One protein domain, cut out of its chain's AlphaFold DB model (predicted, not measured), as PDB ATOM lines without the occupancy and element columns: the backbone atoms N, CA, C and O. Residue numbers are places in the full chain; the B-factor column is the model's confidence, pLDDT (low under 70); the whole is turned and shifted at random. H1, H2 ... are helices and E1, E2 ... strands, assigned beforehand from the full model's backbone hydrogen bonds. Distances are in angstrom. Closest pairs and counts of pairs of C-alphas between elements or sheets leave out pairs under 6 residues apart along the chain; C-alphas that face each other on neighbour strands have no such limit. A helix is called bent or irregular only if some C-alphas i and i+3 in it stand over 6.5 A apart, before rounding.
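What this domain is: This is residues 57 to 264 of the 286 residues of an uncharacterized protein of Moniliophthora roreri (strain MCA 2997) (UniProt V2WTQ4). A strongly twisted sheet of seven strands, curled round H1, forms a head, and a long helical hairpin runs away from it as an arm: H2 leads out and the bent H3 folds back. H4 covers the edge strand E5, and the E1 and E2 hairpin reaches away from the head beyond the bend in E1. The printed part has 208 residues, with four named helices and seven named strands in the order E1 E2 E3 H1 E4 E5 E6 E7 H2 H3 H4; the class is mixed, helices and strands. The sheet's order is E5 E4 E1 E2 E3 E7 E6, antiparallel throughout. The whole is loose, with a radius of gyration of the C-alphas of 21.0 A, and elongated, 71 by 43 by 36 A.

Where its parts are: Find C-alpha 57 at (58.165, 28.208, 169.532), where E1, residues 57 to 69, begins; it bends by 72 degrees at residue 64. Then come E2, residues 72 to 85, 38.3 A long, and E3, residues 92 to 97. H1, residues 105 to 118, is irregular: C-alphas 111 and 114 are 7.5 A apart. Read on through E4, 129 to 133, E5, 136 to 138, E6, 146 to 148, and E7, 153 to 157. H2, residues 158 to 195, runs 54.1 A to (51.275, -6.548, 205.062). H3, residues 201 to 236, was assigned as one helix by its hydrogen bonds but is bent, with C-alphas 209 and 212 6.8 A apart; its arms are H3a, 201 to 209, and H3b, 212 to 236, 36.0 A. H4, residues 245 to 259, ends at (63.820, 20.468, 179.546).

How they stand to each other: Start with E1, E2 and E3, a meander, each strand the antiparallel neighbour of the one before: N 61 and O 78 are 2.9 A apart, N 81 and O 96 2.7 A. H1 and H2 on one face and H4 on the other make three layers. H4 is over E5, its height over the sheet 7.6 A; the closest C-alphas, Ala 137 and Ser 255, are 5.2 A apart. H2 touches H3b with residues 168 to 183 alone, closest at C-alphas Tyr 172 and Arg 220, 6.6 A. In H2, H3a and H3b every O i to N i+4 pair is within hydrogen-bond range; H1 has 7 of 10, H4 10 of 11.

The domain as a whole: The farthest C-alphas, Glu 150 and Leu 196, are 71.5 A apart. The printed part has no cut, and no link is long. Look for pLDDT under 70 at residues 63 to 76, 119 to 127, 243 and 261 to 264.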
ATOM      1  N   THR A  57      58.418  29.384 170.354       94.56
ATOM      2  CA  THR A  57      58.165  28.208 169.532       94.56
ATOM      3  C   THR A  57      59.263  28.057 168.502       94.56
ATOM      4  O   THR A  57      59.714  29.034 167.900       94.56
ATOM      5  N   TYR A  58      59.675  26.811 168.311       93.50
ATOM      6  CA  TYR A  58      60.765  26.426 167.437       93.50
ATOM      7  C   TYR A  58      60.339  25.222 166.617       93.50
ATOM      8  O   TYR A  58      59.659  24.324 167.118       93.50
ATOM      9  N   ILE A  59      60.763  25.188 165.361       92.81
ATOM     10  CA  ILE A  59      60.559  24.043 164.480       92.81
ATOM     11  C   ILE A  59      61.938  23.487 164.162       92.81
ATOM     12  O   ILE A  59      62.760  24.145 163.528       92.81
ATOM     13  N   ARG A  60      62.209  22.284 164.660       89.94
ATOM     14  CA  ARG A  60      63.478  21.584 164.466       89.94
ATOM     15  C   ARG A  60      63.317  20.610 163.314       89.94
ATOM     16  O   ARG A  60      62.451  19.745 163.384       89.94
ATOM     17  N   ILE A  61      64.140  20.737 162.282       85.75
ATOM     18  CA  ILE A  61      64.120  19.844 161.120       85.75
ATOM     19  C   ILE A  61      65.454  19.114 161.044       85.75
ATOM     20  O   ILE A  61      66.518  19.736 161.056       85.75
ATOM     21  N   ASP A  62      65.394  17.787 160.983       75.81
ATOM     22  CA  ASP A  62      66.583  16.960 160.787       75.81
ATOM     23  C   ASP A  62      67.032  16.999 159.321       75.81
ATOM     24  O   ASP A  62      66.245  16.728 158.413       75.81
ATOM     25  N   VAL A  63      68.311  17.299 159.089       66.94
ATOM     26  CA  VAL A  63      68.927  17.308 157.754       66.94
ATOM     27  C   VAL A  63      69.385  15.903 157.333       66.94
ATOM     28  O   VAL A  63      69.814  15.697 156.200       66.94
ATOM     29  N   GLY A  64      69.281  14.907 158.220       57.38
ATOM     30  CA  GLY A  64      69.549  13.499 157.922       57.38
ATOM     31  C   GLY A  64      71.034  13.151 157.798       57.38
ATOM     32  O   GLY A  64      71.373  11.998 157.527       57.38
ATOM     33  N   GLU A  65      71.935  14.111 158.016       53.53
ATOM     34  CA  GLU A  65      73.374  13.885 157.946       53.53
ATOM     35  C   GLU A  65      73.934  13.535 159.319       53.53
ATOM     36  O   GLU A  65      74.006  14.374 160.213       53.53
ATOM     37  N   ASN A  66      74.371  12.288 159.457       49.38
ATOM     38  CA  ASN A  66      75.195  11.852 160.567       49.38
ATOM     39  C   ASN A  66      76.658  12.084 160.200       49.38
ATOM     40  O   ASN A  66      77.221  11.310 159.424       49.38
ATOM     41  N   ARG A  67      77.286  13.126 160.741       46.34
ATOM     42  CA  ARG A  67      78.740  13.265 160.625       46.34
ATOM     43  C   ARG A  67      79.403  12.563 161.792       46.34
ATOM     44  O   ARG A  67      79.123  12.874 162.946       46.34
ATOM     45  N   THR A  68      80.294  11.635 161.478       42.97
ATOM     46  CA  THR A  68      81.210  11.050 162.453       42.97
ATOM     47  C   THR A  68      82.451  11.937 162.508       42.97
ATOM     48  O   THR A  68      83.228  11.974 161.555       42.97
ATOM     49  N   MET A  69      82.632  12.685 163.594       41.97
ATOM     50  CA  MET A  69      83.913  13.318 163.916       41.97
ATOM     51  C   MET A  69      84.529  12.562 165.093       41.97
ATOM     52  O   MET A  69      84.104  12.707 166.238       41.97
ATOM     53  N   GLY A  70      85.515  11.710 164.803       59.56
ATOM     54  CA  GLY A  70      86.105  10.814 165.798       59.56
ATOM     55  C   GLY A  70      85.101   9.760 166.277       59.56
ATOM     56  O   GLY A  70      84.514   9.057 165.460       59.56
ATOM     57  N   LEU A  71      84.895   9.657 167.594       41.38
ATOM     58  CA  LEU A  71      83.903   8.760 168.210       41.38
ATOM     59  C   LEU A  71      82.485   9.354 168.258       41.38
ATOM     60  O   LEU A  71      81.542   8.643 168.599       41.38
ATOM     61  N   ASN A  72      82.316  10.634 167.913       39.59
ATOM     62  CA  ASN A  72      81.036  11.315 168.052       39.59
ATOM     63  C   ASN A  72      80.299  11.398 166.715       39.59
ATOM     64  O   ASN A  72      80.827  11.885 165.713       39.59
ATOM     65  N   LYS A  73      79.049  10.936 166.726       46.53
ATOM     66  CA  LYS A  73      78.093  11.049 165.626       46.53
ATOM     67  C   LYS A  73      77.175  12.231 165.924       46.53
ATOM     68  O   LYS A  73      76.432  12.181 166.899       46.53
ATOM     69  N   PHE A  74      77.214  13.278 165.106       46.03
ATOM     70  CA  PHE A  74      76.304  14.419 165.237       46.03
ATOM     71  C   PHE A  74      75.336  14.456 164.055       46.03
ATOM     72  O   PHE A  74      75.769  14.375 162.902       46.03
ATOM     73  N   SER A  75      74.037  14.576 164.344       53.44
ATOM     74  CA  SER A  75      73.013  14.879 163.343       53.44
ATOM     75  C   SER A  75      72.973  16.383 163.098       53.44
ATOM     76  O   SER A  75      72.760  17.149 164.042       53.44
ATOM     77  N   LEU A  76      73.151  16.820 161.852       61.56
ATOM     78  CA  LEU A  76      72.933  18.222 161.504       61.56
ATOM     79  C   LEU A  76      71.419  18.494 161.575       61.56
ATOM     80  O   LEU A  76      70.662  17.975 160.762       61.56
ATOM     81  N   GLY A  77      70.966  19.256 162.568       74.44
ATOM     82  CA  GLY A  77      69.584  19.728 162.673       74.44
ATOM     83  C   GLY A  77      69.526  21.233 162.445       74.44
ATOM     84  O   GLY A  77      70.421  21.950 162.885       74.44
ATOM     85  N   VAL A  78      68.487  21.718 161.767       83.19
ATOM     86  CA  VAL A  78      68.220  23.157 161.618       83.19
ATOM     87  C   VAL A  78      67.091  23.543 162.562       83.19
ATOM     88  O   VAL A  78      66.064  22.864 162.620       83.19
ATOM     89  N   VAL A  79      67.281  24.636 163.296       89.19
ATOM     90  CA  VAL A  79      66.258  25.213 164.170       89.19
ATOM     91  C   VAL A  79      65.703  26.468 163.511       89.19
ATOM     92  O   VAL A  79      66.444  27.409 163.227       89.19
ATOM     93  N   PHE A  80      64.393  26.472 163.276       92.44
ATOM     94  CA  PHE A  80      63.650  27.639 162.829       92.44
ATOM     95  C   PHE A  80      62.963  28.299 164.030       92.44
ATOM     96  O   PHE A  80      62.153  27.668 164.712       92.44
ATOM     97  N   CYS A  81      63.282  29.563 164.284       94.25
ATOM     98  CA  CYS A  81      62.758  30.399 165.360       94.25
ATOM     99  C   CYS A  81      61.646  31.309 164.841       94.25
ATOM    100  O   CYS A  81      61.710  31.792 163.708       94.25
ATOM    101  N   PHE A  82      60.640  31.581 165.670       95.25
ATOM    102  CA  PHE A  82      59.587  32.531 165.320       95.25
ATOM    103  C   PHE A  82      60.166  33.919 165.017       95.25
ATOM    104  O   PHE A  82      60.874  34.490 165.844       95.25
ATOM    105  N   ALA A  83      59.807  34.479 163.863       95.12
ATOM    106  CA  ALA A  83      60.139  35.852 163.508       95.12
ATOM    107  C   ALA A  83      58.924  36.770 163.657       95.12
ATOM    108  O   ALA A  83      58.982  37.769 164.373       95.12
ATOM    109  N   GLN A  84      57.816  36.431 162.996       95.50
ATOM    110  CA  GLN A  84      56.604  37.247 163.016       95.50
ATOM    111  C   GLN A  84      55.358  36.461 162.602       95.50
ATOM    112  O   GLN A  84      55.443  35.419 161.953       95.50
ATOM    113  N   VAL A  85      54.189  36.995 162.955       96.94
ATOM    114  CA  VAL A  85      52.917  36.611 162.330       96.94
ATOM    115  C   VAL A  85      52.878  37.229 160.933       96.94
ATOM    116  O   VAL A  85      53.398  38.328 160.734       96.94
ATOM    117  N   ASP A  86      52.311  36.516 159.968       94.88
ATOM    118  CA  ASP A  86      52.165  37.044 158.620       94.88
ATOM    119  C   ASP A  86      51.211  38.263 158.624       94.88
ATOM    120  O   ASP A  86      50.113  38.169 159.183       94.88
ATOM    121  N   PRO A  87      51.612  39.411 158.043       92.44
ATOM    122  CA  PRO A  87      50.780  40.617 158.007       92.44
ATOM    123  C   PRO A  87      49.442  40.447 157.273       92.44
ATOM    124  O   PRO A  87      48.466  41.103 157.635       92.44
ATOM    125  N   ASP A  88      49.401  39.574 156.268       94.31
ATOM    126  CA  ASP A  88      48.249  39.338 155.397       94.31
ATOM    127  C   ASP A  88      47.393  38.153 155.878       94.31
ATOM    128  O   ASP A  88      46.225  38.030 155.508       94.31
ATOM    129  N   ASP A  89      47.952  37.279 156.724       94.56
ATOM    130  CA  ASP A  89      47.269  36.104 157.268       94.56
ATOM    131  C   ASP A  89      47.640  35.851 158.738       94.56
ATOM    132  O   ASP A  89      48.643  35.214 159.065       94.56
ATOM    133  N   ARG A  90      46.765  36.282 159.652       93.00
ATOM    134  CA  ARG A  90      46.975  36.137 161.103       93.00
ATOM    135  C   ARG A  90      47.099  34.690 161.588       93.00
ATOM    136  O   ARG A  90      47.571  34.478 162.703       93.00
ATOM    137  N   GLU A  91      46.631  33.708 160.816       94.88
ATOM    138  CA  GLU A  91      46.727  32.284 161.170       94.88
ATOM    139  C   GLU A  91      48.069  31.685 160.731       94.88
ATOM    140  O   GLU A  91      48.408  30.552 161.089       94.88
ATOM    141  N   ARG A  92      48.889  32.467 160.018       96.19
ATOM    142  CA  ARG A  92      50.216  32.073 159.564       96.19
ATOM    143  C   ARG A  92      51.320  32.796 160.310       96.19
ATOM    144  O   ARG A  92      51.222  33.966 160.659       96.19
ATOM    145  N   ALA A  93      52.396  32.065 160.562       97.25
ATOM    146  CA  ALA A  93      53.601  32.596 161.175       97.25
ATOM    147  C   ALA A  93      54.820  32.229 160.335       97.25
ATOM    148  O   ALA A  93      54.881  31.152 159.737       97.25
ATOM    149  N   ILE A  94      55.774  33.150 160.305       97.12
ATOM    150  CA  ILE A  94      57.046  33.023 159.612       97.12
ATOM    151  C   ILE A  94      58.103  32.668 160.651       97.12
ATOM    152  O   ILE A  94      58.261  33.366 161.659       97.12
ATOM    153  N   PHE A  95      58.836  31.593 160.384       95.94
ATOM    154  CA  PHE A  95      59.982  31.165 161.166       95.94
ATOM    155  C   PHE A  95      61.249  31.251 160.317       95.94
ATOM    156  O   PHE A  95      61.238  30.906 159.137       95.94
ATOM    157  N   ARG A  96      62.346  31.698 160.927       93.38
ATOM    158  CA  ARG A  96      63.662  31.889 160.300       93.38
ATOM    159  C   ARG A  96      64.679  30.981 160.950       93.38
ATOM    160  O   ARG A  96      64.529  30.657 162.122       93.38
ATOM    161  N   ILE A  97      65.735  30.623 160.234       88.38
ATOM    162  CA  ILE A  97      66.883  29.967 160.867       88.38
ATOM    163  C   ILE A  97      67.397  30.833 162.024       88.38
ATOM    164  O   ILE A  97      67.441  32.059 161.912       88.38
ATOM    165  N   GLN A  98      67.757  30.179 163.127       82.69
ATOM    166  CA  GLN A  98      68.352  30.803 164.306       82.69
ATOM    167  C   GLN A  98      69.496  31.765 163.929       82.69
ATOM    168  O   GLN A  98      70.325  31.458 163.070       82.69
ATOM    169  N   GLU A  99      69.517  32.950 164.547       74.19
ATOM    170  CA  GLU A  99      70.412  34.053 164.156       74.19
ATOM    171  C   GLU A  99      71.902  33.733 164.334       74.19
ATOM    172  O   GLU A  99      72.735  34.269 163.609       74.19
ATOM    173  N   ASP A 100      72.235  32.831 165.254       73.69
ATOM    174  CA  ASP A 100      73.595  32.355 165.523       73.69
ATOM    175  C   ASP A 100      74.101  31.318 164.503       73.69
ATOM    176  O   ASP A 100      75.238  30.852 164.608       73.69
ATOM    177  N   CYS A 101      73.299  30.970 163.490       73.31
ATOM    178  CA  CYS A 101      73.744  30.134 162.384       73.31
ATOM    179  C   CYS A 101      74.860  30.857 161.606       73.31
ATOM    180  O   CYS A 101      74.586  31.899 160.992       73.31
ATOM    181  N   PRO A 102      76.102  30.325 161.582       76.31
ATOM    182  CA  PRO A 102      77.215  31.040 160.976       76.31
ATOM    183  C   PRO A 102      76.969  31.262 159.481       76.31
ATOM    184  O   PRO A 102      76.463  30.375 158.790       76.31
ATOM    185  N   ASP A 103      77.343  32.435 158.968       79.69
ATOM    186  CA  ASP A 103      77.035  32.833 157.588       79.69
ATOM    187  C   ASP A 103      77.567  31.840 156.546       79.69
ATOM    188  O   ASP A 103      76.893  31.579 155.550       79.69
ATOM    189  N   ASP A 104      78.699  31.196 156.826       76.94
ATOM    190  CA  ASP A 104      79.300  30.167 155.970       76.94
ATOM    191  C   ASP A 104      78.430  28.903 155.834       76.94
ATOM    192  O   ASP A 104      78.531  28.170 154.845       76.94
ATOM    193  N   PHE A 105      77.530  28.644 156.788       76.25
ATOM    194  CA  PHE A 105      76.583  27.529 156.715       76.25
ATOM    195  C   PHE A 105      75.354  27.858 155.863       76.25
ATOM    196  O   PHE A 105      74.757  26.946 155.288       76.25
ATOM    197  N   LYS A 106      74.979  29.135 155.705       81.00
ATOM    198  CA  LYS A 106      73.767  29.532 154.962       81.00
ATOM    199  C   LYS A 106      73.785  29.084 153.490       81.00
ATOM    200  O   LYS A 106      72.764  28.562 153.040       81.00
ATOM    201  N   PRO A 107      74.891  29.198 152.722       81.88
ATOM    202  CA  PRO A 107      74.974  28.646 151.367       81.88
ATOM    203  C   PRO A 107      74.752  27.129 151.318       81.88
ATOM    204  O   PRO A 107      74.019  26.642 150.456       81.88
ATOM    205  N   MET A 108      75.327  26.387 152.270       78.25
ATOM    206  CA  MET A 108      75.147  24.936 152.378       78.25
ATOM    207  C   MET A 108      73.685  24.581 152.678       78.25
ATOM    208  O   MET A 108      73.129  23.670 152.062       78.25
ATOM    209  N   LEU A 109      73.044  25.327 153.582       79.69
ATOM    210  CA  LEU A 109      71.628  25.156 153.897       79.69
ATOM    211  C   LEU A 109      70.746  25.480 152.694       79.69
ATOM    212  O   LEU A 109      69.867  24.685 152.389       79.69
ATOM    213  N   ARG A 110      71.021  26.556 151.942       84.88
ATOM    214  CA  ARG A 110      70.298  26.865 150.694       84.88
ATOM    215  C   ARG A 110      70.424  25.754 149.665       84.88
ATOM    216  O   ARG A 110      69.437  25.425 149.021       84.88
ATOM    217  N   GLN A 111      71.613  25.176 149.495       81.38
ATOM    218  CA  GLN A 111      71.821  24.069 148.558       81.38
ATOM    219  C   GLN A 111      70.984  22.840 148.936       81.38
ATOM    220  O   GLN A 111      70.542  22.097 148.063       81.38
ATOM    221  N   ARG A 112      70.770  22.626 150.235       77.69
ATOM    222  CA  ARG A 112      70.081  21.449 150.774       77.69
ATOM    223  C   ARG A 112      68.632  21.697 151.153       77.69
ATOM    224  O   ARG A 112      67.942  20.733 151.465       77.69
ATOM    225  N   PHE A 113      68.167  22.938 151.107       80.56
ATOM    226  CA  PHE A 113      66.863  23.341 151.619       80.56
ATOM    227  C   PHE A 113      65.743  22.519 150.991       80.56
ATOM    228  O   PHE A 113      64.961  21.902 151.702       80.56
ATOM    229  N   ASP A 114      65.764  22.386 149.664       77.31
ATOM    230  CA  ASP A 114      64.778  21.592 148.933       77.31
ATOM    231  C   ASP A 114      64.808  20.122 149.371       77.31
ATOM    232  O   ASP A 114      63.766  19.502 149.532       77.31
ATOM    233  N   SER A 115      65.986  19.561 149.659       74.56
ATOM    234  CA  SER A 115      66.101  18.184 150.153       74.56
ATOM    235  C   SER A 115      65.575  17.993 151.582       74.56
ATOM    236  O   SER A 115      65.204  16.875 151.923       74.56
ATOM    237  N   LEU A 116      65.488  19.045 152.408       74.06
ATOM    238  CA  LEU A 116      64.880  18.955 153.747       74.06
ATOM    239  C   LEU A 116      63.380  18.671 153.671       74.06
ATOM    240  O   LEU A 116      62.831  17.991 154.535       74.06
ATOM    241  N   PHE A 117      62.732  19.205 152.635       76.19
ATOM    242  CA  PHE A 117      61.281  19.170 152.471       76.19
ATOM    243  C   PHE A 117      60.821  18.194 151.384       76.19
ATOM    244  O   PHE A 117      59.689  17.730 151.439       76.19
ATOM    245  N   ASN A 118      61.702  17.837 150.442       70.31
ATOM    246  CA  ASN A 118      61.405  16.974 149.293       70.31
ATOM    247  C   ASN A 118      62.104  15.605 149.349       70.31
ATOM    248  O   ASN A 118      62.131  14.895 148.343       70.31
ATOM    249  N   GLN A 119      62.730  15.226 150.472       61.31
ATOM    250  CA  GLN A 119      63.252  13.862 150.624       61.31
ATOM    251  C   GLN A 119      62.121  12.854 150.374       61.31
ATOM    252  O   GLN A 119      60.980  13.127 150.709       61.31
ATOM    253  N   ALA A 120      62.411  11.696 149.783       51.97
ATOM    254  CA  ALA A 120      61.475  10.574 149.759       51.97
ATOM    255  C   ALA A 120      61.674   9.773 151.052       51.97
ATOM    256  O   ALA A 120      62.792   9.364 151.368       51.97
ATOM    257  N   GLY A 121      60.616   9.581 151.828       57.44
ATOM    258  CA  GLY A 121      60.655   8.889 153.113       57.44
ATOM    259  C   GLY A 121      59.295   8.290 153.430       57.44
ATOM    260  O   GLY A 121      58.345   8.485 152.676       57.44
ATOM    261  N   SER A 122      59.199   7.543 154.534       59.72
ATOM    262  CA  SER A 122      57.891   7.074 154.997       59.72
ATOM    263  C   SER A 122      56.954   8.280 155.153       59.72
ATOM    264  O   SER A 122      57.361   9.234 155.823       59.72
ATOM    265  N   PRO A 123      55.723   8.248 154.603       58.28
ATOM    266  CA  PRO A 123      54.724   9.296 154.825       58.28
ATOM    267  C   PRO A 123      54.522   9.602 156.317       58.28
ATOM    268  O   PRO A 123      54.305  10.743 156.701       58.28
ATOM    269  N   ALA A 124      54.718   8.599 157.183       60.34
ATOM    270  CA  ALA A 124      54.680   8.742 158.637       60.34
ATOM    271  C   ALA A 124      55.682   9.762 159.208       60.34
ATOM    272  O   ALA A 124      55.465  10.298 160.291       60.34
ATOM    273  N   GLN A 125      56.803   9.980 158.517       57.88
ATOM    274  CA  GLN A 125      57.963  10.720 159.009       57.88
ATOM    275  C   GLN A 125      58.169  12.058 158.284       57.88
ATOM    276  O   GLN A 125      59.226  12.666 158.457       57.88
ATOM    277  N   GLN A 126      57.226  12.505 157.443       60.56
ATOM    278  CA  GLN A 126      57.401  13.705 156.621       60.56
ATOM    279  C   GLN A 126      56.424  14.835 156.959       60.56
ATOM    280  O   GLN A 126      55.220  14.603 157.008       60.56
ATOM    281  N   PRO A 127      56.925  16.074 157.127       57.06
ATOM    282  CA  PRO A 127      58.334  16.435 157.334       57.06
ATOM    283  C   PRO A 127      58.881  15.858 158.656       57.06
ATOM    284  O   PRO A 127      58.131  15.680 159.612       57.06
ATOM    285  N   ARG A 128      60.204  15.630 158.747       74.88
ATOM    286  CA  ARG A 128      60.902  15.252 159.999       74.88
ATOM    287  C   ARG A 128      61.030  16.455 160.934       74.88
ATOM    288  O   ARG A 128      62.136  16.876 161.278       74.88
ATOM    289  N   ALA A 129      59.893  17.050 161.269       85.50
ATOM    290  CA  ALA A 129      59.796  18.246 162.078       85.50
ATOM    291  C   ALA A 129      59.457  17.880 163.525       85.50
ATOM    292  O   ALA A 129      58.547  17.101 163.794       85.50
ATOM    293  N   ILE A 130      60.179  18.484 164.462       90.12
ATOM    294  CA  ILE A 130      59.824  18.495 165.877       90.12
ATOM    295  C   ILE A 130      59.438  19.918 166.232       90.12
ATOM    296  O   ILE A 130      60.246  20.845 166.142       90.12
ATOM    297  N   VAL A 131      58.186  20.078 166.639       93.06
ATOM    298  CA  VAL A 131      57.660  21.325 167.167       93.06
ATOM    299  C   VAL A 131      58.033  21.390 168.636       93.06
ATOM    300  O   VAL A 131      57.702  20.508 169.424       93.06
ATOM    301  N   GLN A 132      58.721  22.454 169.012       93.62
ATOM    302  CA  GLN A 132      59.018  22.773 170.394       93.62
ATOM    303  C   GLN A 132      58.244  24.024 170.784       93.62
ATOM    304  O   GLN A 132      58.404  25.064 170.157       93.62
ATOM    305  N   ILE A 133      57.463  23.941 171.856       92.88
ATOM    306  CA  ILE A 133      56.800  25.074 172.499       92.88
ATOM    307  C   ILE A 133      57.390  25.193 173.904       92.88
ATOM    308  O   ILE A 133      57.124  24.375 174.789       92.88
ATOM    309  N   ARG A 134      58.210  26.223 174.129       89.88
ATOM    310  CA  ARG A 134      58.963  26.426 175.378       89.88
ATOM    311  C   ARG A 134      59.815  25.193 175.718       89.88
ATOM    312  O   ARG A 134      60.732  24.868 174.974       89.88
ATOM    313  N   ARG A 135      59.504  24.515 176.831       89.25
ATOM    314  CA  ARG A 135      60.209  23.330 177.350       89.25
ATOM    315  C   ARG A 135      59.561  22.001 176.929       89.25
ATOM    316  O   ARG A 135      59.926  20.949 177.448       89.25
ATOM    317  N   HIS A 136      58.592  22.039 176.016       90.31
ATOM    318  CA  HIS A 136      57.868  20.861 175.544       90.31
ATOM    319  C   HIS A 136      58.129  20.663 174.059       90.31
ATOM    320  O   HIS A 136      58.033  21.613 173.288       90.31
ATOM    321  N   ALA A 137      58.449  19.436 173.662       91.38
ATOM    322  CA  ALA A 137      58.687  19.068 172.276       91.38
ATOM    323  C   ALA A 137      57.771  17.907 171.883       91.38
ATOM    324  O   ALA A 137      57.560  16.987 172.672       91.38
ATOM    325  N   ASN A 138      57.236  17.966 170.669       90.25
ATOM    326  CA  ASN A 138      56.456  16.898 170.058       90.25
ATOM    327  C   ASN A 138      56.687  16.901 168.541       90.25
ATOM    328  O   ASN A 138      56.835  17.959 167.931       90.25
ATOM    329  N   ASP A 139      56.695  15.733 167.913       86.94
ATOM    330  CA  ASP A 139      56.837  15.570 166.461       86.94
ATOM    331  C   ASP A 139      55.473  15.584 165.752       86.94
ATOM    332  O   ASP A 139      55.166  14.749 164.903       86.94
ATOM    333  N   THR A 140      54.617  16.516 166.172       84.88
ATOM    334  CA  THR A 140      53.256  16.656 165.650       84.88
ATOM    335  C   THR A 140      53.248  17.186 164.215       84.88
ATOM    336  O   THR A 140      54.234  17.738 163.722       84.88
ATOM    337  N   SER A 141      52.111  17.036 163.538       83.00
ATOM    338  CA  SER A 141      51.939  17.506 162.166       83.00
ATOM    339  C   SER A 141      52.113  19.025 162.060       83.00
ATOM    340  O   SER A 141      51.585  19.787 162.870       83.00
ATOM    341  N   VAL A 142      52.806  19.467 161.007       87.56
ATOM    342  CA  VAL A 142      52.976  20.887 160.664       87.56
ATOM    343  C   VAL A 142      52.151  21.193 159.407       87.56
ATOM    344  O   VAL A 142      52.683  21.123 158.297       87.56
ATOM    345  N   PRO A 143      50.837  21.460 159.542       84.06
ATOM    346  CA  PRO A 143      49.963  21.669 158.395       84.06
ATOM    347  C   PRO A 143      50.322  22.946 157.631       84.06
ATOM    348  O   PRO A 143      50.744  23.946 158.220       84.06
ATOM    349  N   ASP A 144      50.091  22.915 156.317       87.06
ATOM    350  CA  ASP A 144      50.231  24.070 155.423       87.06
ATOM    351  C   ASP A 144      51.599  24.763 155.544       87.06
ATOM    352  O   ASP A 144      51.678  25.995 155.629       87.06
ATOM    353  N   MET A 145      52.666  23.961 155.607       88.69
ATOM    354  CA  MET A 145      54.046  24.431 155.678       88.69
ATOM    355  C   MET A 145      54.572  24.795 154.287       88.69
ATOM    356  O   MET A 145      54.602  23.961 153.386       88.69
ATOM    357  N   PHE A 146      55.042  26.031 154.141       90.00
ATOM    358  CA  PHE A 146      55.599  26.569 152.903       90.00
ATOM    359  C   PHE A 146      57.054  27.003 153.124       90.00
ATOM    360  O   PHE A 146      57.290  28.013 153.794       90.00
ATOM    361  N   PRO A 147      58.030  26.245 152.601       89.88
ATOM    362  CA  PRO A 147      59.441  26.609 152.669       89.88
ATOM    363  C   PRO A 147      59.801  27.714 151.652       89.88
ATOM    364  O   PRO A 147      59.429  27.629 150.484       89.88
ATOM    365  N   ASP A 148      60.558  28.730 152.082       90.88
ATOM    366  CA  ASP A 148      61.166  29.777 151.242       90.88
ATOM    367  C   ASP A 148      62.696  29.635 151.289       90.88
ATOM    368  O   ASP A 148      63.360  30.017 152.258       90.88
ATOM    369  N   ARG A 149      63.256  29.052 150.225       88.12
ATOM    370  CA  ARG A 149      64.688  28.750 150.102       88.12
ATOM    371  C   ARG A 149      65.569  29.994 150.080       88.12
ATOM    372  O   ARG A 149      66.673  29.964 150.623       88.12
ATOM    373  N   GLU A 150      65.114  31.068 149.446       87.94
ATOM    374  CA  GLU A 150      65.935  32.265 149.252       87.94
ATOM    375  C   GLU A 150      66.146  32.987 150.579       87.94
ATOM    376  O   GLU A 150      67.279  33.327 150.959       87.94
ATOM    377  N   LYS A 151      65.049  33.132 151.326       90.06
ATOM    378  CA  LYS A 151      65.051  33.764 152.644       90.06
ATOM    379  C   LYS A 151      65.448  32.814 153.772       90.06
ATOM    380  O   LYS A 151      65.738  33.291 154.865       90.06
ATOM    381  N   LEU A 152      65.508  31.507 153.504       89.31
ATOM    382  CA  LEU A 152      65.706  30.460 154.510       89.31
ATOM    383  C   LEU A 152      64.643  30.537 155.619       89.31
ATOM    384  O   LEU A 152      64.940  30.484 156.814       89.31
ATOM    385  N   GLU A 153      63.388  30.681 155.199       93.12
ATOM    386  CA  GLU A 153      62.229  30.799 156.082       93.12
ATOM    387  C   GLU A 153      61.267  29.639 155.861       93.12
ATOM    388  O   GLU A 153      61.221  29.035 154.788       93.12
ATOM    389  N   ILE A 154      60.450  29.353 156.866       93.50
ATOM    390  CA  ILE A 154      59.259  28.527 156.706       93.50
ATOM    391  C   ILE A 154      58.042  29.314 157.171       93.50
ATOM    392  O   ILE A 154      58.041  29.935 158.234       93.50
ATOM    393  N   LYS A 155      56.987  29.275 156.365       95.38
ATOM    394  CA  LYS A 155      55.677  29.808 156.717       95.38
ATOM    395  C   LYS A 155      54.777  28.650 157.114       95.38
ATOM    396  O   LYS A 155      54.619  27.716 156.337       95.38
ATOM    397  N   VAL A 156      54.170  28.706 158.292       95.00
ATOM    398  CA  VAL A 156      53.319  27.622 158.814       95.00
ATOM    399  C   VAL A 156      51.976  28.154 159.284       95.00
ATOM    400  O   VAL A 156      51.888  29.300 159.727       95.00
ATOM    401  N   ASN A 157      50.940  27.318 159.231       95.69
ATOM    402  CA  ASN A 157      49.681  27.571 159.928       95.69
ATOM    403  C   ASN A 157      49.883  27.317 161.431       95.69
ATOM    404  O   ASN A 157      49.775  26.182 161.903       95.69
ATOM    405  N   TRP A 158      50.221  28.361 162.191       96.50
ATOM    406  CA  TRP A 158      50.576  28.205 163.605       96.50
ATOM    407  C   TRP A 158      49.374  27.777 164.452       96.50
ATOM    408  O   TRP A 158      49.537  27.023 165.409       96.50
ATOM    409  N   VAL A 159      48.162  28.192 164.071       96.75
ATOM    410  CA  VAL A 159      46.919  27.760 164.724       96.75
ATOM    411  C   VAL A 159      46.721  26.255 164.538       96.75
ATOM    412  O   VAL A 159      46.399  25.545 165.492       96.75
ATOM    413  N   GLY A 160      46.953  25.751 163.325       94.81
ATOM    414  CA  GLY A 160      46.911  24.324 163.010       94.81
ATOM    415  C   GLY A 160      47.960  23.528 163.788       94.81
ATOM    416  O   GLY A 160      47.611  22.555 164.453       94.81
ATOM    417  N   VAL A 161      49.215  23.991 163.791       94.44
ATOM    418  CA  VAL A 161      50.322  23.377 164.550       94.44
ATOM    419  C   VAL A 161      49.981  23.246 166.033       94.44
ATOM    420  O   VAL A 161      50.115  22.173 166.616       94.44
ATOM    421  N   TYR A 162      49.509  24.327 166.656       96.56
ATOM    422  CA  TYR A 162      49.153  24.322 168.074       96.56
ATOM    423  C   TYR A 162      47.968  23.396 168.358       96.56
ATOM    424  O   TYR A 162      47.935  22.726 169.388       96.56
ATOM    425  N   SER A 163      47.008  23.326 167.436       95.56
ATOM    426  CA  SER A 163      45.846  22.448 167.570       95.56
ATOM    427  C   SER A 163      46.233  20.976 167.552       95.56
ATOM    428  O   SER A 163      45.768  20.243 168.420       95.56
ATOM    429  N   GLU A 164      47.109  20.548 166.644       91.94
ATOM    430  CA  GLU A 164      47.604  19.167 166.648       91.94
ATOM    431  C   GLU A 164      48.480  18.887 167.880       91.94
ATOM    432  O   GLU A 164      48.257  17.894 168.578       91.94
ATOM    433  N   PHE A 165      49.362  19.824 168.253       94.31
ATOM    434  CA  PHE A 165      50.214  19.700 169.438       94.31
ATOM    435  C   PHE A 165      49.405  19.494 170.729       94.31
ATOM    436  O   PHE A 165      49.591  18.511 171.448       94.31
ATOM    437  N   PHE A 166      48.489  20.415 171.042       95.69
ATOM    438  CA  PHE A 166      47.752  20.387 172.309       95.69
ATOM    439  C   PHE A 166      46.650  19.331 172.346       95.69
ATOM    440  O   PHE A 166      46.262  18.895 173.428       95.69
ATOM    441  N   LYS A 167      46.157  18.881 171.189       93.38
ATOM    442  CA  LYS A 167      45.235  17.745 171.106       93.38
ATOM    443  C   LYS A 167      45.902  16.448 171.553       93.38
ATOM    444  O   LYS A 167      45.282  15.681 172.285       93.38
ATOM    445  N   GLU A 168      47.149  16.214 171.153       92.50
ATOM    446  CA  GLU A 168      47.918  15.060 171.628       92.50
ATOM    447  C   GLU A 168      48.250  15.166 173.116       92.50
ATOM    448  O   GLU A 168      48.069  14.195 173.848       92.50
ATOM    449  N   GLU A 169      48.669  16.344 173.591       93.88
ATOM    450  CA  GLU A 169      48.947  16.543 175.020       93.88
ATOM    451  C   GLU A 169      47.688  16.355 175.880       93.88
ATOM    452  O   GLU A 169      47.757  15.714 176.925       93.88
ATOM    453  N   LYS A 170      46.517  16.814 175.413       95.06
ATOM    454  CA  LYS A 170      45.228  16.564 176.076       95.06
ATOM    455  C   LYS A 170      44.906  15.075 176.165       95.06
ATOM    456  O   LYS A 170      44.460  14.603 177.208       95.06
ATOM    457  N   GLU A 171      45.115  14.336 175.077       95.12
ATOM    458  CA  GLU A 171      44.869  12.893 175.061       95.12
ATOM    459  C   GLU A 171      45.848  12.144 175.971       95.12
ATOM    460  O   GLU A 171      45.448  11.208 176.665       95.12
ATOM    461  N   TYR A 172      47.106  12.587 176.033       93.31
ATOM    462  CA  TYR A 172      48.083  12.060 176.980       93.31
ATOM    463  C   TYR A 172      47.648  12.294 178.425       93.31
ATOM    464  O   TYR A 172      47.613  11.329 179.183       93.31
ATOM    465  N   THR A 173      47.239  13.513 178.797       92.62
ATOM    466  CA  THR A 173      46.718  13.803 180.144       92.62
ATOM    467  C   THR A 173      45.530  12.906 180.488       92.62
ATOM    468  O   THR A 173      45.548  12.248 181.523       92.62
ATOM    469  N   ARG A 174      44.553  12.779 179.581       94.75
ATOM    470  CA  ARG A 174      43.367  11.933 179.792       94.75
ATOM    471  C   ARG A 174      43.721  10.460 180.015       94.75
ATOM    472  O   ARG A 174      43.129   9.798 180.862       94.75
ATOM    473  N   ARG A 175      44.653   9.902 179.232       95.56
ATOM    474  CA  ARG A 175      45.081   8.501 179.410       95.56
ATOM    475  C   ARG A 175      45.958   8.315 180.638       95.56
ATOM    476  O   ARG A 175      45.895   7.254 181.251       95.56
ATOM    477  N   LEU A 176      46.759   9.323 180.978       92.62
ATOM    478  CA  LEU A 176      47.593   9.315 182.169       92.62
ATOM    479  C   LEU A 176      46.730   9.280 183.430       92.62
ATOM    480  O   LEU A 176      47.032   8.487 184.305       92.62
ATOM    481  N   GLU A 177      45.638  10.044 183.496       92.00
ATOM    482  CA  GLU A 177      44.671   9.990 184.606       92.00
ATOM    483  C   GLU A 177      44.114   8.572 184.798       92.00
ATOM    484  O   GLU A 177      44.252   7.989 185.868       92.00
ATOM    485  N   VAL A 178      43.609   7.949 183.727       93.88
ATOM    486  CA  VAL A 178      43.102   6.562 183.777       93.88
ATOM    487  C   VAL A 178      44.191   5.562 184.178       93.88
ATOM    488  O   VAL A 178      43.911   4.543 184.808       93.88
ATOM    489  N   PHE A 179      45.436   5.802 183.770       91.38
ATOM    490  CA  PHE A 179      46.570   4.976 184.167       91.38
ATOM    491  C   PHE A 179      46.918   5.163 185.648       91.38
ATOM    492  O   PHE A 179      47.135   4.166 186.330       91.38
ATOM    493  N   MET A 180      46.907   6.398 186.153       88.69
ATOM    494  CA  MET A 180      47.130   6.706 187.566       88.69
ATOM    495  C   MET A 180      46.066   6.067 188.459       88.69
ATOM    496  O   MET A 180      46.427   5.413 189.428       88.69
ATOM    497  N   ASP A 181      44.789   6.119 188.073       90.75
ATOM    498  CA  ASP A 181      43.710   5.462 188.827       90.75
ATOM    499  C   ASP A 181      43.942   3.945 188.968       90.75
ATOM    500  O   ASP A 181      43.666   3.342 190.007       90.75
ATOM    501  N   LYS A 182      44.470   3.307 187.915       89.69
ATOM    502  CA  LYS A 182      44.828   1.879 187.938       89.69
ATOM    503  C   LYS A 182      46.069   1.614 188.781       89.69
ATOM    504  O   LYS A 182      46.133   0.583 189.450       89.69
ATOM    505  N   LEU A 183      47.053   2.511 188.732       87.56
ATOM    506  CA  LEU A 183      48.240   2.418 189.572       87.56
ATOM    507  C   LEU A 183      47.885   2.533 191.050       87.56
ATOM    508  O   LEU A 183      48.399   1.741 191.828       87.56
ATOM    509  N   ASP A 184      46.985   3.437 191.426       87.12
ATOM    510  CA  ASP A 184      46.557   3.612 192.817       87.12
ATOM    511  C   ASP A 184      45.844   2.360 193.348       87.12
ATOM    512  O   ASP A 184      46.117   1.892 194.460       87.12
ATOM    513  N   GLN A 185      44.983   1.749 192.526       87.94
ATOM    514  CA  GLN A 185      44.354   0.462 192.847       87.94
ATOM    515  C   GLN A 185      45.407  -0.640 193.021       87.94
ATOM    516  O   GLN A 185      45.423  -1.332 194.039       87.94
ATOM    517  N   SER A 186      46.342  -0.754 192.074       86.50
ATOM    518  CA  SER A 186      47.406  -1.758 192.127       86.50
ATOM    519  C   SER A 186      48.362  -1.548 193.307       86.50
ATOM    520  O   SER A 186      48.768  -2.513 193.951       86.50
ATOM    521  N   ALA A 187      48.690  -0.300 193.643       86.69
ATOM    522  CA  ALA A 187      49.512   0.048 194.796       86.69
ATOM    523  C   ALA A 187      48.825  -0.349 196.106       86.69
ATOM    524  O   ALA A 187      49.479  -0.897 196.993       86.69
ATOM    525  N   THR A 188      47.507  -0.153 196.197       89.44
ATOM    526  CA  THR A 188      46.704  -0.585 197.348       89.44
ATOM    527  C   THR A 188      46.742  -2.107 197.512       89.44
ATOM    528  O   THR A 188      46.988  -2.605 198.611       89.44
ATOM    529  N   GLU A 189      46.573  -2.863 196.425       88.38
ATOM    530  CA  GLU A 189      46.671  -4.330 196.444       88.38
ATOM    531  C   GLU A 189      48.080  -4.821 196.807       88.38
ATOM    532  O   GLU A 189      48.242  -5.765 197.582       88.38
ATOM    533  N   MET A 190      49.120  -4.186 196.260       86.94
ATOM    534  CA  MET A 190      50.510  -4.525 196.571       86.94
ATOM    535  C   MET A 190      50.853  -4.233 198.034       86.94
ATOM    536  O   MET A 190      51.560  -5.025 198.656       86.94
ATOM    537  N   HIS A 191      50.325  -3.144 198.598       88.12
ATOM    538  CA  HIS A 191      50.491  -2.820 200.013       88.12
ATOM    539  C   HIS A 191      49.843  -3.880 200.915       88.12
ATOM    540  O   HIS A 191      50.469  -4.345 201.861       88.12
ATOM    541  N   GLN A 192      48.639  -4.351 200.573       91.94
ATOM    542  CA  GLN A 192      47.987  -5.445 201.306       91.94
ATOM    543  C   GLN A 192      48.807  -6.742 201.257       91.94
ATOM    544  O   GLN A 192      48.982  -7.405 202.277       91.94
ATOM    545  N   LYS A 193      49.365  -7.098 200.094       89.12
ATOM    546  CA  LYS A 193      50.231  -8.285 199.962       89.12
ATOM    547  C   LYS A 193      51.528  -8.166 200.762       89.12
ATOM    548  O   LYS A 193      52.013  -9.171 201.274       89.12
ATOM    549  N   LEU A 194      52.079  -6.958 200.885       90.38
ATOM    550  CA  LEU A 194      53.238  -6.684 201.736       90.38
ATOM    551  C   LEU A 194      52.893  -6.890 203.220       90.38
ATOM    552  O   LEU A 194      53.637  -7.562 203.928       90.38
ATOM    553  N   GLU A 195      51.749  -6.371 203.679       91.12
ATOM    554  CA  GLU A 195      51.275  -6.548 205.062       91.12
ATOM    555  C   GLU A 195      51.012  -8.021 205.411       91.12
ATOM    556  O   GLU A 195      51.294  -8.458 206.526       91.12
ATOM    557  N   LEU A 196      50.519  -8.800 204.444       92.69
ATOM    558  CA  LEU A 196      50.305 -10.242 204.584       92.69
ATOM    559  C   LEU A 196      51.600 -11.070 204.467       92.69
ATOM    560  O   LEU A 196      51.570 -12.281 204.682       92.69
ATOM    561  N   GLY A 197      52.734 -10.443 204.134       87.06
ATOM    562  CA  GLY A 197      54.017 -11.121 203.920       87.06
ATOM    563  C   GLY A 197      54.088 -11.948 202.630       87.06
ATOM    564  O   GLY A 197      55.017 -12.734 202.454       87.06
ATOM    565  N   GLU A 198      53.123 -11.783 201.724       90.50
ATOM    566  CA  GLU A 198      53.058 -12.458 200.420       90.50
ATOM    567  C   GLU A 198      53.948 -11.782 199.364       90.50
ATOM    568  O   GLU A 198      54.247 -12.372 198.324       90.50
ATOM    569  N   LEU A 199      54.367 -10.541 199.623       89.88
ATOM    570  CA  LEU A 199      55.252  -9.758 198.770       89.88
ATOM    571  C   LEU A 199      56.433  -9.233 199.587       89.88
ATOM    572  O   LEU A 199      56.254  -8.646 200.649       89.88
ATOM    573  N   ASP A 200      57.646  -9.409 199.067       92.00
ATOM    574  CA  ASP A 200      58.855  -8.844 199.663       92.00
ATOM    575  C   ASP A 200      58.968  -7.325 199.409       92.00
ATOM    576  O   ASP A 200      58.598  -6.821 198.343       92.00
ATOM    577  N   LEU A 201      59.540  -6.598 200.375       86.19
ATOM    578  CA  LEU A 201      59.683  -5.141 200.335       86.19
ATOM    579  C   LEU A 201      60.520  -4.661 199.139       86.19
ATOM    580  O   LEU A 201      60.187  -3.645 198.528       86.19
ATOM    581  N   MET A 202      61.583  -5.379 198.764       87.31
ATOM    582  CA  MET A 202      62.396  -4.989 197.607       87.31
ATOM    583  C   MET A 202      61.624  -5.168 196.302       87.31
ATOM    584  O   MET A 202      61.729  -4.325 195.411       87.31
ATOM    585  N   SER A 203      60.808  -6.218 196.208       85.62
ATOM    586  CA  SER A 203      59.936  -6.455 195.052       85.62
ATOM    587  C   SER A 203      58.853  -5.375 194.931       85.62
ATOM    588  O   SER A 203      58.590  -4.882 193.832       85.62
ATOM    589  N   PHE A 204      58.279  -4.944 196.059       85.00
ATOM    590  CA  PHE A 204      57.355  -3.807 196.117       85.00
ATOM    591  C   PHE A 204      58.009  -2.513 195.605       85.00
ATOM    592  O   PHE A 204      57.472  -1.856 194.711       85.00
ATOM    593  N   LEU A 205      59.196  -2.170 196.119       84.31
ATOM    594  CA  LEU A 205      59.916  -0.953 195.731       84.31
ATOM    595  C   LEU A 205      60.317  -0.961 194.250       84.31
ATOM    596  O   LEU A 205      60.158   0.051 193.568       84.31
ATOM    597  N   GLN A 206      60.795  -2.093 193.726       84.56
ATOM    598  CA  GLN A 206      61.132  -2.225 192.305       84.56
ATOM    599  C   GLN A 206      59.909  -2.022 191.406       84.56
ATOM    600  O   GLN A 206      59.992  -1.290 190.418       84.56
ATOM    601  N   SER A 207      58.769  -2.615 191.773       81.75
ATOM    602  CA  SER A 207      57.509  -2.433 191.048       81.75
ATOM    603  C   SER A 207      57.070  -0.964 191.053       81.75
ATOM    604  O   SER A 207      56.792  -0.393 189.997       81.75
ATOM    605  N   ALA A 208      57.096  -0.307 192.217       78.38
ATOM    606  CA  ALA A 208      56.704   1.096 192.350       78.38
ATOM    607  C   ALA A 208      57.586   2.042 191.511       78.38
ATOM    608  O   ALA A 208      57.078   2.954 190.860       78.38
ATOM    609  N   VAL A 209      58.903   1.806 191.484       81.25
ATOM    610  CA  VAL A 209      59.863   2.653 190.755       81.25
ATOM    611  C   VAL A 209      59.787   2.449 189.238       81.25
ATOM    612  O   VAL A 209      59.976   3.409 188.491       81.25
ATOM    613  N   GLY A 210      59.512   1.229 188.764       79.06
ATOM    614  CA  GLY A 210      59.472   0.917 187.329       79.06
ATOM    615  C   GLY A 210      58.137   1.228 186.650       79.06
ATOM    616  O   GLY A 210      58.112   1.762 185.540       79.06
ATOM    617  N   THR A 211      57.015   0.948 187.320       81.75
ATOM    618  CA  THR A 211      55.704   0.902 186.651       81.75
ATOM    619  C   THR A 211      55.266   2.267 186.114       81.75
ATOM    620  O   THR A 211      54.782   2.359 184.986       81.75
ATOM    621  N   PHE A 212      55.466   3.350 186.873       81.50
ATOM    622  CA  PHE A 212      55.035   4.682 186.434       81.50
ATOM    623  C   PHE A 212      55.856   5.233 185.247       81.50
ATOM    624  O   PHE A 212      55.247   5.614 184.240       81.50
ATOM    625  N   PRO A 213      57.209   5.271 185.291       82.19
ATOM    626  CA  PRO A 213      58.005   5.761 184.166       82.19
ATOM    627  C   PRO A 213      57.789   4.980 182.867       82.19
ATOM    628  O   PRO A 213      57.778   5.593 181.794       82.19
ATOM    629  N   ASP A 214      57.624   3.659 182.956       85.69
ATOM    630  CA  ASP A 214      57.415   2.805 181.787       85.69
ATOM    631  C   ASP A 214      55.999   2.976 181.227       85.69
ATOM    632  O   ASP A 214      55.852   3.290 180.046       85.69
ATOM    633  N   GLY A 215      54.963   2.958 182.071       85.75
ATOM    634  CA  GLY A 215      53.590   3.187 181.614       85.75
ATOM    635  C   GLY A 215      53.381   4.572 180.992       85.75
ATOM    636  O   GLY A 215      52.776   4.701 179.929       85.75
ATOM    637  N   SER A 216      53.966   5.625 181.573       85.88
ATOM    638  CA  SER A 216      53.939   6.970 180.977       85.88
ATOM    639  C   SER A 216      54.616   7.013 179.596       85.88
ATOM    640  O   SER A 216      54.155   7.715 178.686       85.88
ATOM    641  N   ARG A 217      55.718   6.274 179.422       86.25
ATOM    642  CA  ARG A 217      56.442   6.173 178.147       86.25
ATOM    643  C   ARG A 217      55.601   5.457 177.094       86.25
ATOM    644  O   ARG A 217      55.472   5.969 175.978       86.25
ATOM    645  N   ASP A 218      54.999   4.339 177.480       89.25
ATOM    646  CA  ASP A 218      54.158   3.510 176.622       89.25
ATOM    647  C   ASP A 218      52.909   4.261 176.165       89.25
ATOM    648  O   ASP A 218      52.561   4.209 174.986       89.25
ATOM    649  N   LEU A 219      52.298   5.068 177.041       91.62
ATOM    650  CA  LEU A 219      51.184   5.944 176.668       91.62
ATOM    651  C   LEU A 219      51.567   6.937 175.565       91.62
ATOM    652  O   LEU A 219      50.836   7.067 174.582       91.62
ATOM    653  N   ARG A 220      52.715   7.624 175.687       88.88
ATOM    654  CA  ARG A 220      53.178   8.553 174.636       88.88
ATOM    655  C   ARG A 220      53.468   7.824 173.327       88.88
ATOM    656  O   ARG A 220      53.111   8.331 172.265       88.88
ATOM    657  N   ARG A 221      54.084   6.641 173.395       88.38
ATOM    658  CA  ARG A 221      54.373   5.816 172.212       88.38
ATOM    659  C   ARG A 221      53.083   5.371 171.518       88.38
ATOM    660  O   ARG A 221      52.978   5.526 170.306       88.38
ATOM    661  N   ALA A 222      52.085   4.916 172.277       89.88
ATOM    662  CA  ALA A 222      50.791   4.491 171.750       89.88
ATOM    663  C   ALA A 222      50.022   5.641 171.079       89.88
ATOM    664  O   ALA A 222      49.586   5.505 169.939       89.88
ATOM    665  N   ILE A 223      49.913   6.802 171.738       90.56
ATOM    666  CA  ILE A 223      49.231   7.986 171.174       90.56
ATOM    667  C   ILE A 223      49.886   8.418 169.859       90.56
ATOM    668  O   ILE A 223      49.201   8.699 168.871       90.56
ATOM    669  N   ARG A 224      51.220   8.437 169.833       87.75
ATOM    670  CA  ARG A 224      51.994   8.771 168.641       87.75
ATOM    671  C   ARG A 224      51.765   7.764 167.512       87.75
ATOM    672  O   ARG A 224      51.518   8.179 166.381       87.75
ATOM    673  N   ALA A 225      51.804   6.464 167.809       87.62
ATOM    674  CA  ALA A 225      51.550   5.408 166.830       87.62
ATOM    675  C   ALA A 225      50.136   5.519 166.232       87.62
ATOM    676  O   ALA A 225      49.975   5.501 165.013       87.62
ATOM    677  N   GLU A 226      49.118   5.751 167.065       89.31
ATOM    678  CA  GLU A 226      47.738   5.964 166.613       89.31
ATOM    679  C   GLU A 226      47.589   7.208 165.725       89.31
ATOM    680  O   GLU A 226      46.835   7.202 164.749       89.31
ATOM    681  N   ARG A 227      48.289   8.305 166.041       87.62
ATOM    682  CA  ARG A 227      48.331   9.495 165.178       87.62
ATOM    683  C   ARG A 227      48.946   9.166 163.823       87.62
ATOM    684  O   ARG A 227      48.334   9.478 162.805       87.62
ATOM    685  N   ILE A 228      50.127   8.550 163.815       85.69
ATOM    686  CA  ILE A 228      50.832   8.184 162.583       85.69
ATOM    687  C   ILE A 228      49.949   7.290 161.717       85.69
ATOM    688  O   ILE A 228      49.740   7.599 160.547       85.69
ATOM    689  N   ALA A 229      49.350   6.253 162.304       87.12
ATOM    690  CA  ALA A 229      48.474   5.349 161.578       87.12
ATOM    691  C   ALA A 229      47.275   6.073 160.952       87.12
ATOM    692  O   ALA A 229      46.956   5.850 159.784       87.12
ATOM    693  N   ARG A 230      46.649   7.006 161.683       87.06
ATOM    694  CA  ARG A 230      45.567   7.841 161.135       87.06
ATOM    695  C   ARG A 230      46.033   8.729 159.980       87.06
ATOM    696  O   ARG A 230      45.308   8.839 158.992       87.06
ATOM    697  N   ASN A 231      47.204   9.353 160.092       82.75
ATOM    698  CA  ASN A 231      47.730  10.256 159.065       82.75
ATOM    699  C   ASN A 231      48.110   9.497 157.789       82.75
ATOM    700  O   ASN A 231      47.644   9.858 156.711       82.75
ATOM    701  N   VAL A 232      48.854   8.394 157.917       83.19
ATOM    702  CA  VAL A 232      49.235   7.541 156.780       83.19
ATOM    703  C   VAL A 232      47.992   7.018 156.065       83.19
ATOM    704  O   VAL A 232      47.904   7.121 154.839       83.19
ATOM    705  N   LYS A 233      46.987   6.544 156.812       86.81
ATOM    706  CA  LYS A 233      45.719   6.088 156.236       86.81
ATOM    707  C   LYS A 233      44.984   7.198 155.492       86.81
ATOM    708  O   LYS A 233      44.435   6.953 154.421       86.81
ATOM    709  N   LYS A 234      44.974   8.419 156.030       83.62
ATOM    710  CA  LYS A 234      44.335   9.578 155.393       83.62
ATOM    711  C   LYS A 234      45.028   9.983 154.087       83.62
ATOM    712  O   LYS A 234      44.340  10.350 153.142       83.62
ATOM    713  N   GLU A 235      46.356   9.942 154.042       80.25
ATOM    714  CA  GLU A 235      47.145  10.426 152.899       80.25
ATOM    715  C   GLU A 235      47.320   9.381 151.796       80.25
ATOM    716  O   GLU A 235      47.221   9.699 150.614       80.25
ATOM    717  N   SER A 236      47.571   8.128 152.180       80.56
ATOM    718  CA  SER A 236      47.924   7.042 151.255       80.56
ATOM    719  C   SER A 236      46.855   5.955 151.130       80.56
ATOM    720  O   SER A 236      46.939   5.119 150.234       80.56
ATOM    721  N   GLY A 237      45.862   5.929 152.027       83.31
ATOM    722  CA  GLY A 237      44.875   4.847 152.116       83.31
ATOM    723  C   GLY A 237      45.402   3.549 152.738       83.31
ATOM    724  O   GLY A 237      44.651   2.582 152.827       83.31
ATOM    725  N   ILE A 238      46.669   3.514 153.160       84.00
ATOM    726  CA  ILE A 238      47.341   2.320 153.681       84.00
ATOM    727  C   ILE A 238      47.161   2.231 155.200       84.00
ATOM    728  O   ILE A 238      47.317   3.225 155.912       84.00
ATOM    729  N   ASP A 239      46.871   1.029 155.700       84.88
ATOM    730  CA  ASP A 239      46.937   0.737 157.131       84.88
ATOM    731  C   ASP A 239      48.406   0.576 157.556       84.88
ATOM    732  O   ASP A 239      49.162  -0.203 156.976       84.88
ATOM    733  N   TRP A 240      48.815   1.355 158.554       81.12
ATOM    734  CA  TRP A 240      50.196   1.431 159.026       81.12
ATOM    735  C   TRP A 240      50.381   0.634 160.320       81.12
ATOM    736  O   TRP A 240      49.642   0.858 161.277       81.12
ATOM    737  N   ASP A 241      51.397  -0.232 160.354       78.56
ATOM    738  CA  ASP A 241      51.715  -1.113 161.494       78.56
ATOM    739  C   ASP A 241      53.216  -1.102 161.868       78.56
ATOM    740  O   ASP A 241      53.715  -1.962 162.586       78.56
ATOM    741  N   ASP A 242      53.986  -0.130 161.373       77.88
ATOM    742  CA  ASP A 242      55.381   0.013 161.802       77.88
ATOM    743  C   ASP A 242      55.447   0.758 163.144       77.88
ATOM    744  O   ASP A 242      54.893   1.852 163.308       77.88
ATOM    745  N   SER A 243      56.170   0.153 164.085       69.62
ATOM    746  CA  SER A 243      56.456   0.652 165.431       69.62
ATOM    747  C   SER A 243      57.112   2.043 165.491       69.62
ATOM    748  O   SER A 243      56.949   2.736 166.495       69.62
ATOM    749  N   ASP A 244      57.834   2.464 164.442       74.75
ATOM    750  CA  ASP A 244      58.571   3.740 164.357       74.75
ATOM    751  C   ASP A 244      59.413   4.088 165.609       74.75
ATOM    752  O   ASP A 244      59.510   5.238 166.058       74.75
ATOM    753  N   ASP A 245      60.069   3.075 166.172       78.81
ATOM    754  CA  ASP A 245      60.939   3.207 167.347       78.81
ATOM    755  C   ASP A 245      62.084   4.214 167.183       78.81
ATOM    756  O   ASP A 245      62.342   4.975 168.125       78.81
ATOM    757  N   PRO A 246      62.755   4.308 166.016       77.12
ATOM    758  CA  PRO A 246      63.786   5.317 165.804       77.12
ATOM    759  C   PRO A 246      63.248   6.750 165.915       77.12
ATOM    760  O   PRO A 246      63.930   7.623 166.459       77.12
ATOM    761  N   GLY A 247      62.031   7.003 165.415       78.81
ATOM    762  CA  GLY A 247      61.370   8.303 165.524       78.81
ATOM    763  C   GLY A 247      61.056   8.653 166.977       78.81
ATOM    764  O   GLY A 247      61.374   9.752 167.441       78.81
ATOM    765  N   TYR A 248      60.529   7.685 167.727       83.31
ATOM    766  CA  TYR A 248      60.231   7.859 169.147       83.31
ATOM    767  C   TYR A 248      61.483   8.143 169.991       83.31
ATOM    768  O   TYR A 248      61.497   9.079 170.795       83.31
ATOM    769  N   GLN A 249      62.552   7.365 169.800       82.31
ATOM    770  CA  GLN A 249      63.792   7.525 170.561       82.31
ATOM    771  C   GLN A 249      64.431   8.901 170.317       82.31
ATOM    772  O   GLN A 249      64.865   9.565 171.259       82.31
ATOM    773  N   ARG A 250      64.389   9.385 169.073       81.06
ATOM    774  CA  ARG A 250      64.836  10.736 168.723       81.06
ATOM    775  C   ARG A 250      64.014  11.822 169.413       81.06
ATOM    776  O   ARG A 250      64.578  12.764 169.971       81.06
ATOM    777  N   LEU A 251      62.683  11.707 169.387       85.69
ATOM    778  CA  LEU A 251      61.812  12.662 170.073       85.69
ATOM    779  C   LEU A 251      62.106  12.685 171.577       85.69
ATOM    780  O   LEU A 251      62.126  13.758 172.180       85.69
ATOM    781  N   LYS A 252      62.371  11.522 172.181       85.62
ATOM    782  CA  LYS A 252      62.734  11.402 173.597       85.62
ATOM    783  C   LYS A 252      64.032  12.142 173.925       85.62
ATOM    784  O   LYS A 252      64.062  12.870 174.913       85.62
ATOM    785  N   GLU A 253      65.071  11.993 173.107       84.56
ATOM    786  CA  GLU A 253      66.357  12.686 173.289       84.56
ATOM    787  C   GLU A 253      66.196  14.208 173.221       84.56
ATOM    788  O   GLU A 253      66.645  14.923 174.118       84.56
ATOM    789  N   ILE A 254      65.474  14.706 172.214       84.50
ATOM    790  CA  ILE A 254      65.218  16.145 172.060       84.50
ATOM    791  C   ILE A 254      64.339  16.667 173.197       84.50
ATOM    792  O   ILE A 254      64.637  17.708 173.779       84.50
ATOM    793  N   SER A 255      63.289  15.931 173.565       85.75
ATOM    794  CA  SER A 255      62.413  16.294 174.684       85.75
ATOM    795  C   SER A 255      63.165  16.347 176.008       85.75
ATOM    796  O   SER A 255      62.849  17.181 176.852       85.75
ATOM    797  N   PHE A 256      64.147  15.466 176.208       84.38
ATOM    798  CA  PHE A 256      65.014  15.499 177.379       84.38
ATOM    799  C   PHE A 256      65.910  16.740 177.358       84.38
ATOM    800  O   PHE A 256      65.892  17.499 178.322       84.38
ATOM    801  N   ALA A 257      66.617  16.997 176.256       83.75
ATOM    802  CA  ALA A 257      67.513  18.148 176.128       83.75
ATOM    803  C   ALA A 257      66.787  19.490 176.341       83.75
ATOM    804  O   ALA A 257      67.248  20.343 177.093       83.75
ATOM    805  N   VAL A 258      65.601  19.645 175.748       84.88
ATOM    806  CA  VAL A 258      64.792  20.873 175.817       84.88
ATOM    807  C   VAL A 258      64.310  21.202 177.240       84.88
ATOM    808  O   VAL A 258      64.039  22.365 177.544       84.88
ATOM    809  N   ARG A 259      64.215  20.217 178.145       78.56
ATOM    810  CA  ARG A 259      63.820  20.468 179.546       78.56
ATOM    811  C   ARG A 259      64.866  21.260 180.329       78.56
ATOM    812  O   ARG A 259      64.482  21.963 181.262       78.56
ATOM    813  N   PHE A 260      66.138  21.137 179.956       72.56
ATOM    814  CA  PHE A 260      67.281  21.736 180.653       72.56
ATOM    815  C   PHE A 260      67.852  22.961 179.936       72.56
ATOM    816  O   PHE A 260      68.862  23.501 180.365       72.56
ATOM    817  N   ASP A 261      67.234  23.390 178.838       69.56
ATOM    818  CA  ASP A 261      67.721  24.530 178.075       69.56
ATOM    819  C   ASP A 261      67.461  25.845 178.846       69.56
ATOM    820  O   ASP A 261      66.314  26.225 179.128       69.56
ATOM    821  N   ASP A 262      68.548  26.522 179.226       54.28
ATOM    822  CA  ASP A 262      68.556  27.738 180.049       54.28
ATOM    823  C   ASP A 262      68.065  28.983 179.305       54.28
ATOM    824  O   ASP A 262      67.681  29.967 179.945       54.28
ATOM    825  N   GLN A 263      67.952  28.929 177.970       54.72
ATOM    826  CA  GLN A 263      67.385  30.011 177.146       54.72
ATOM    827  C   GLN A 263      65.924  30.360 177.513       54.72
ATOM    828  O   GLN A 263      65.335  31.306 176.984       54.72
ATOM    829  N   TYR A 264      65.322  29.612 178.442       53.56
ATOM    830  CA  TYR A 264      63.936  29.742 178.879       53.56
ATOM    831  C   TYR A 264      63.772  30.065 180.372       53.56
ATOM    832  O   TYR A 264      62.633  30.066 180.854       53.56
TER     833      TYR A 264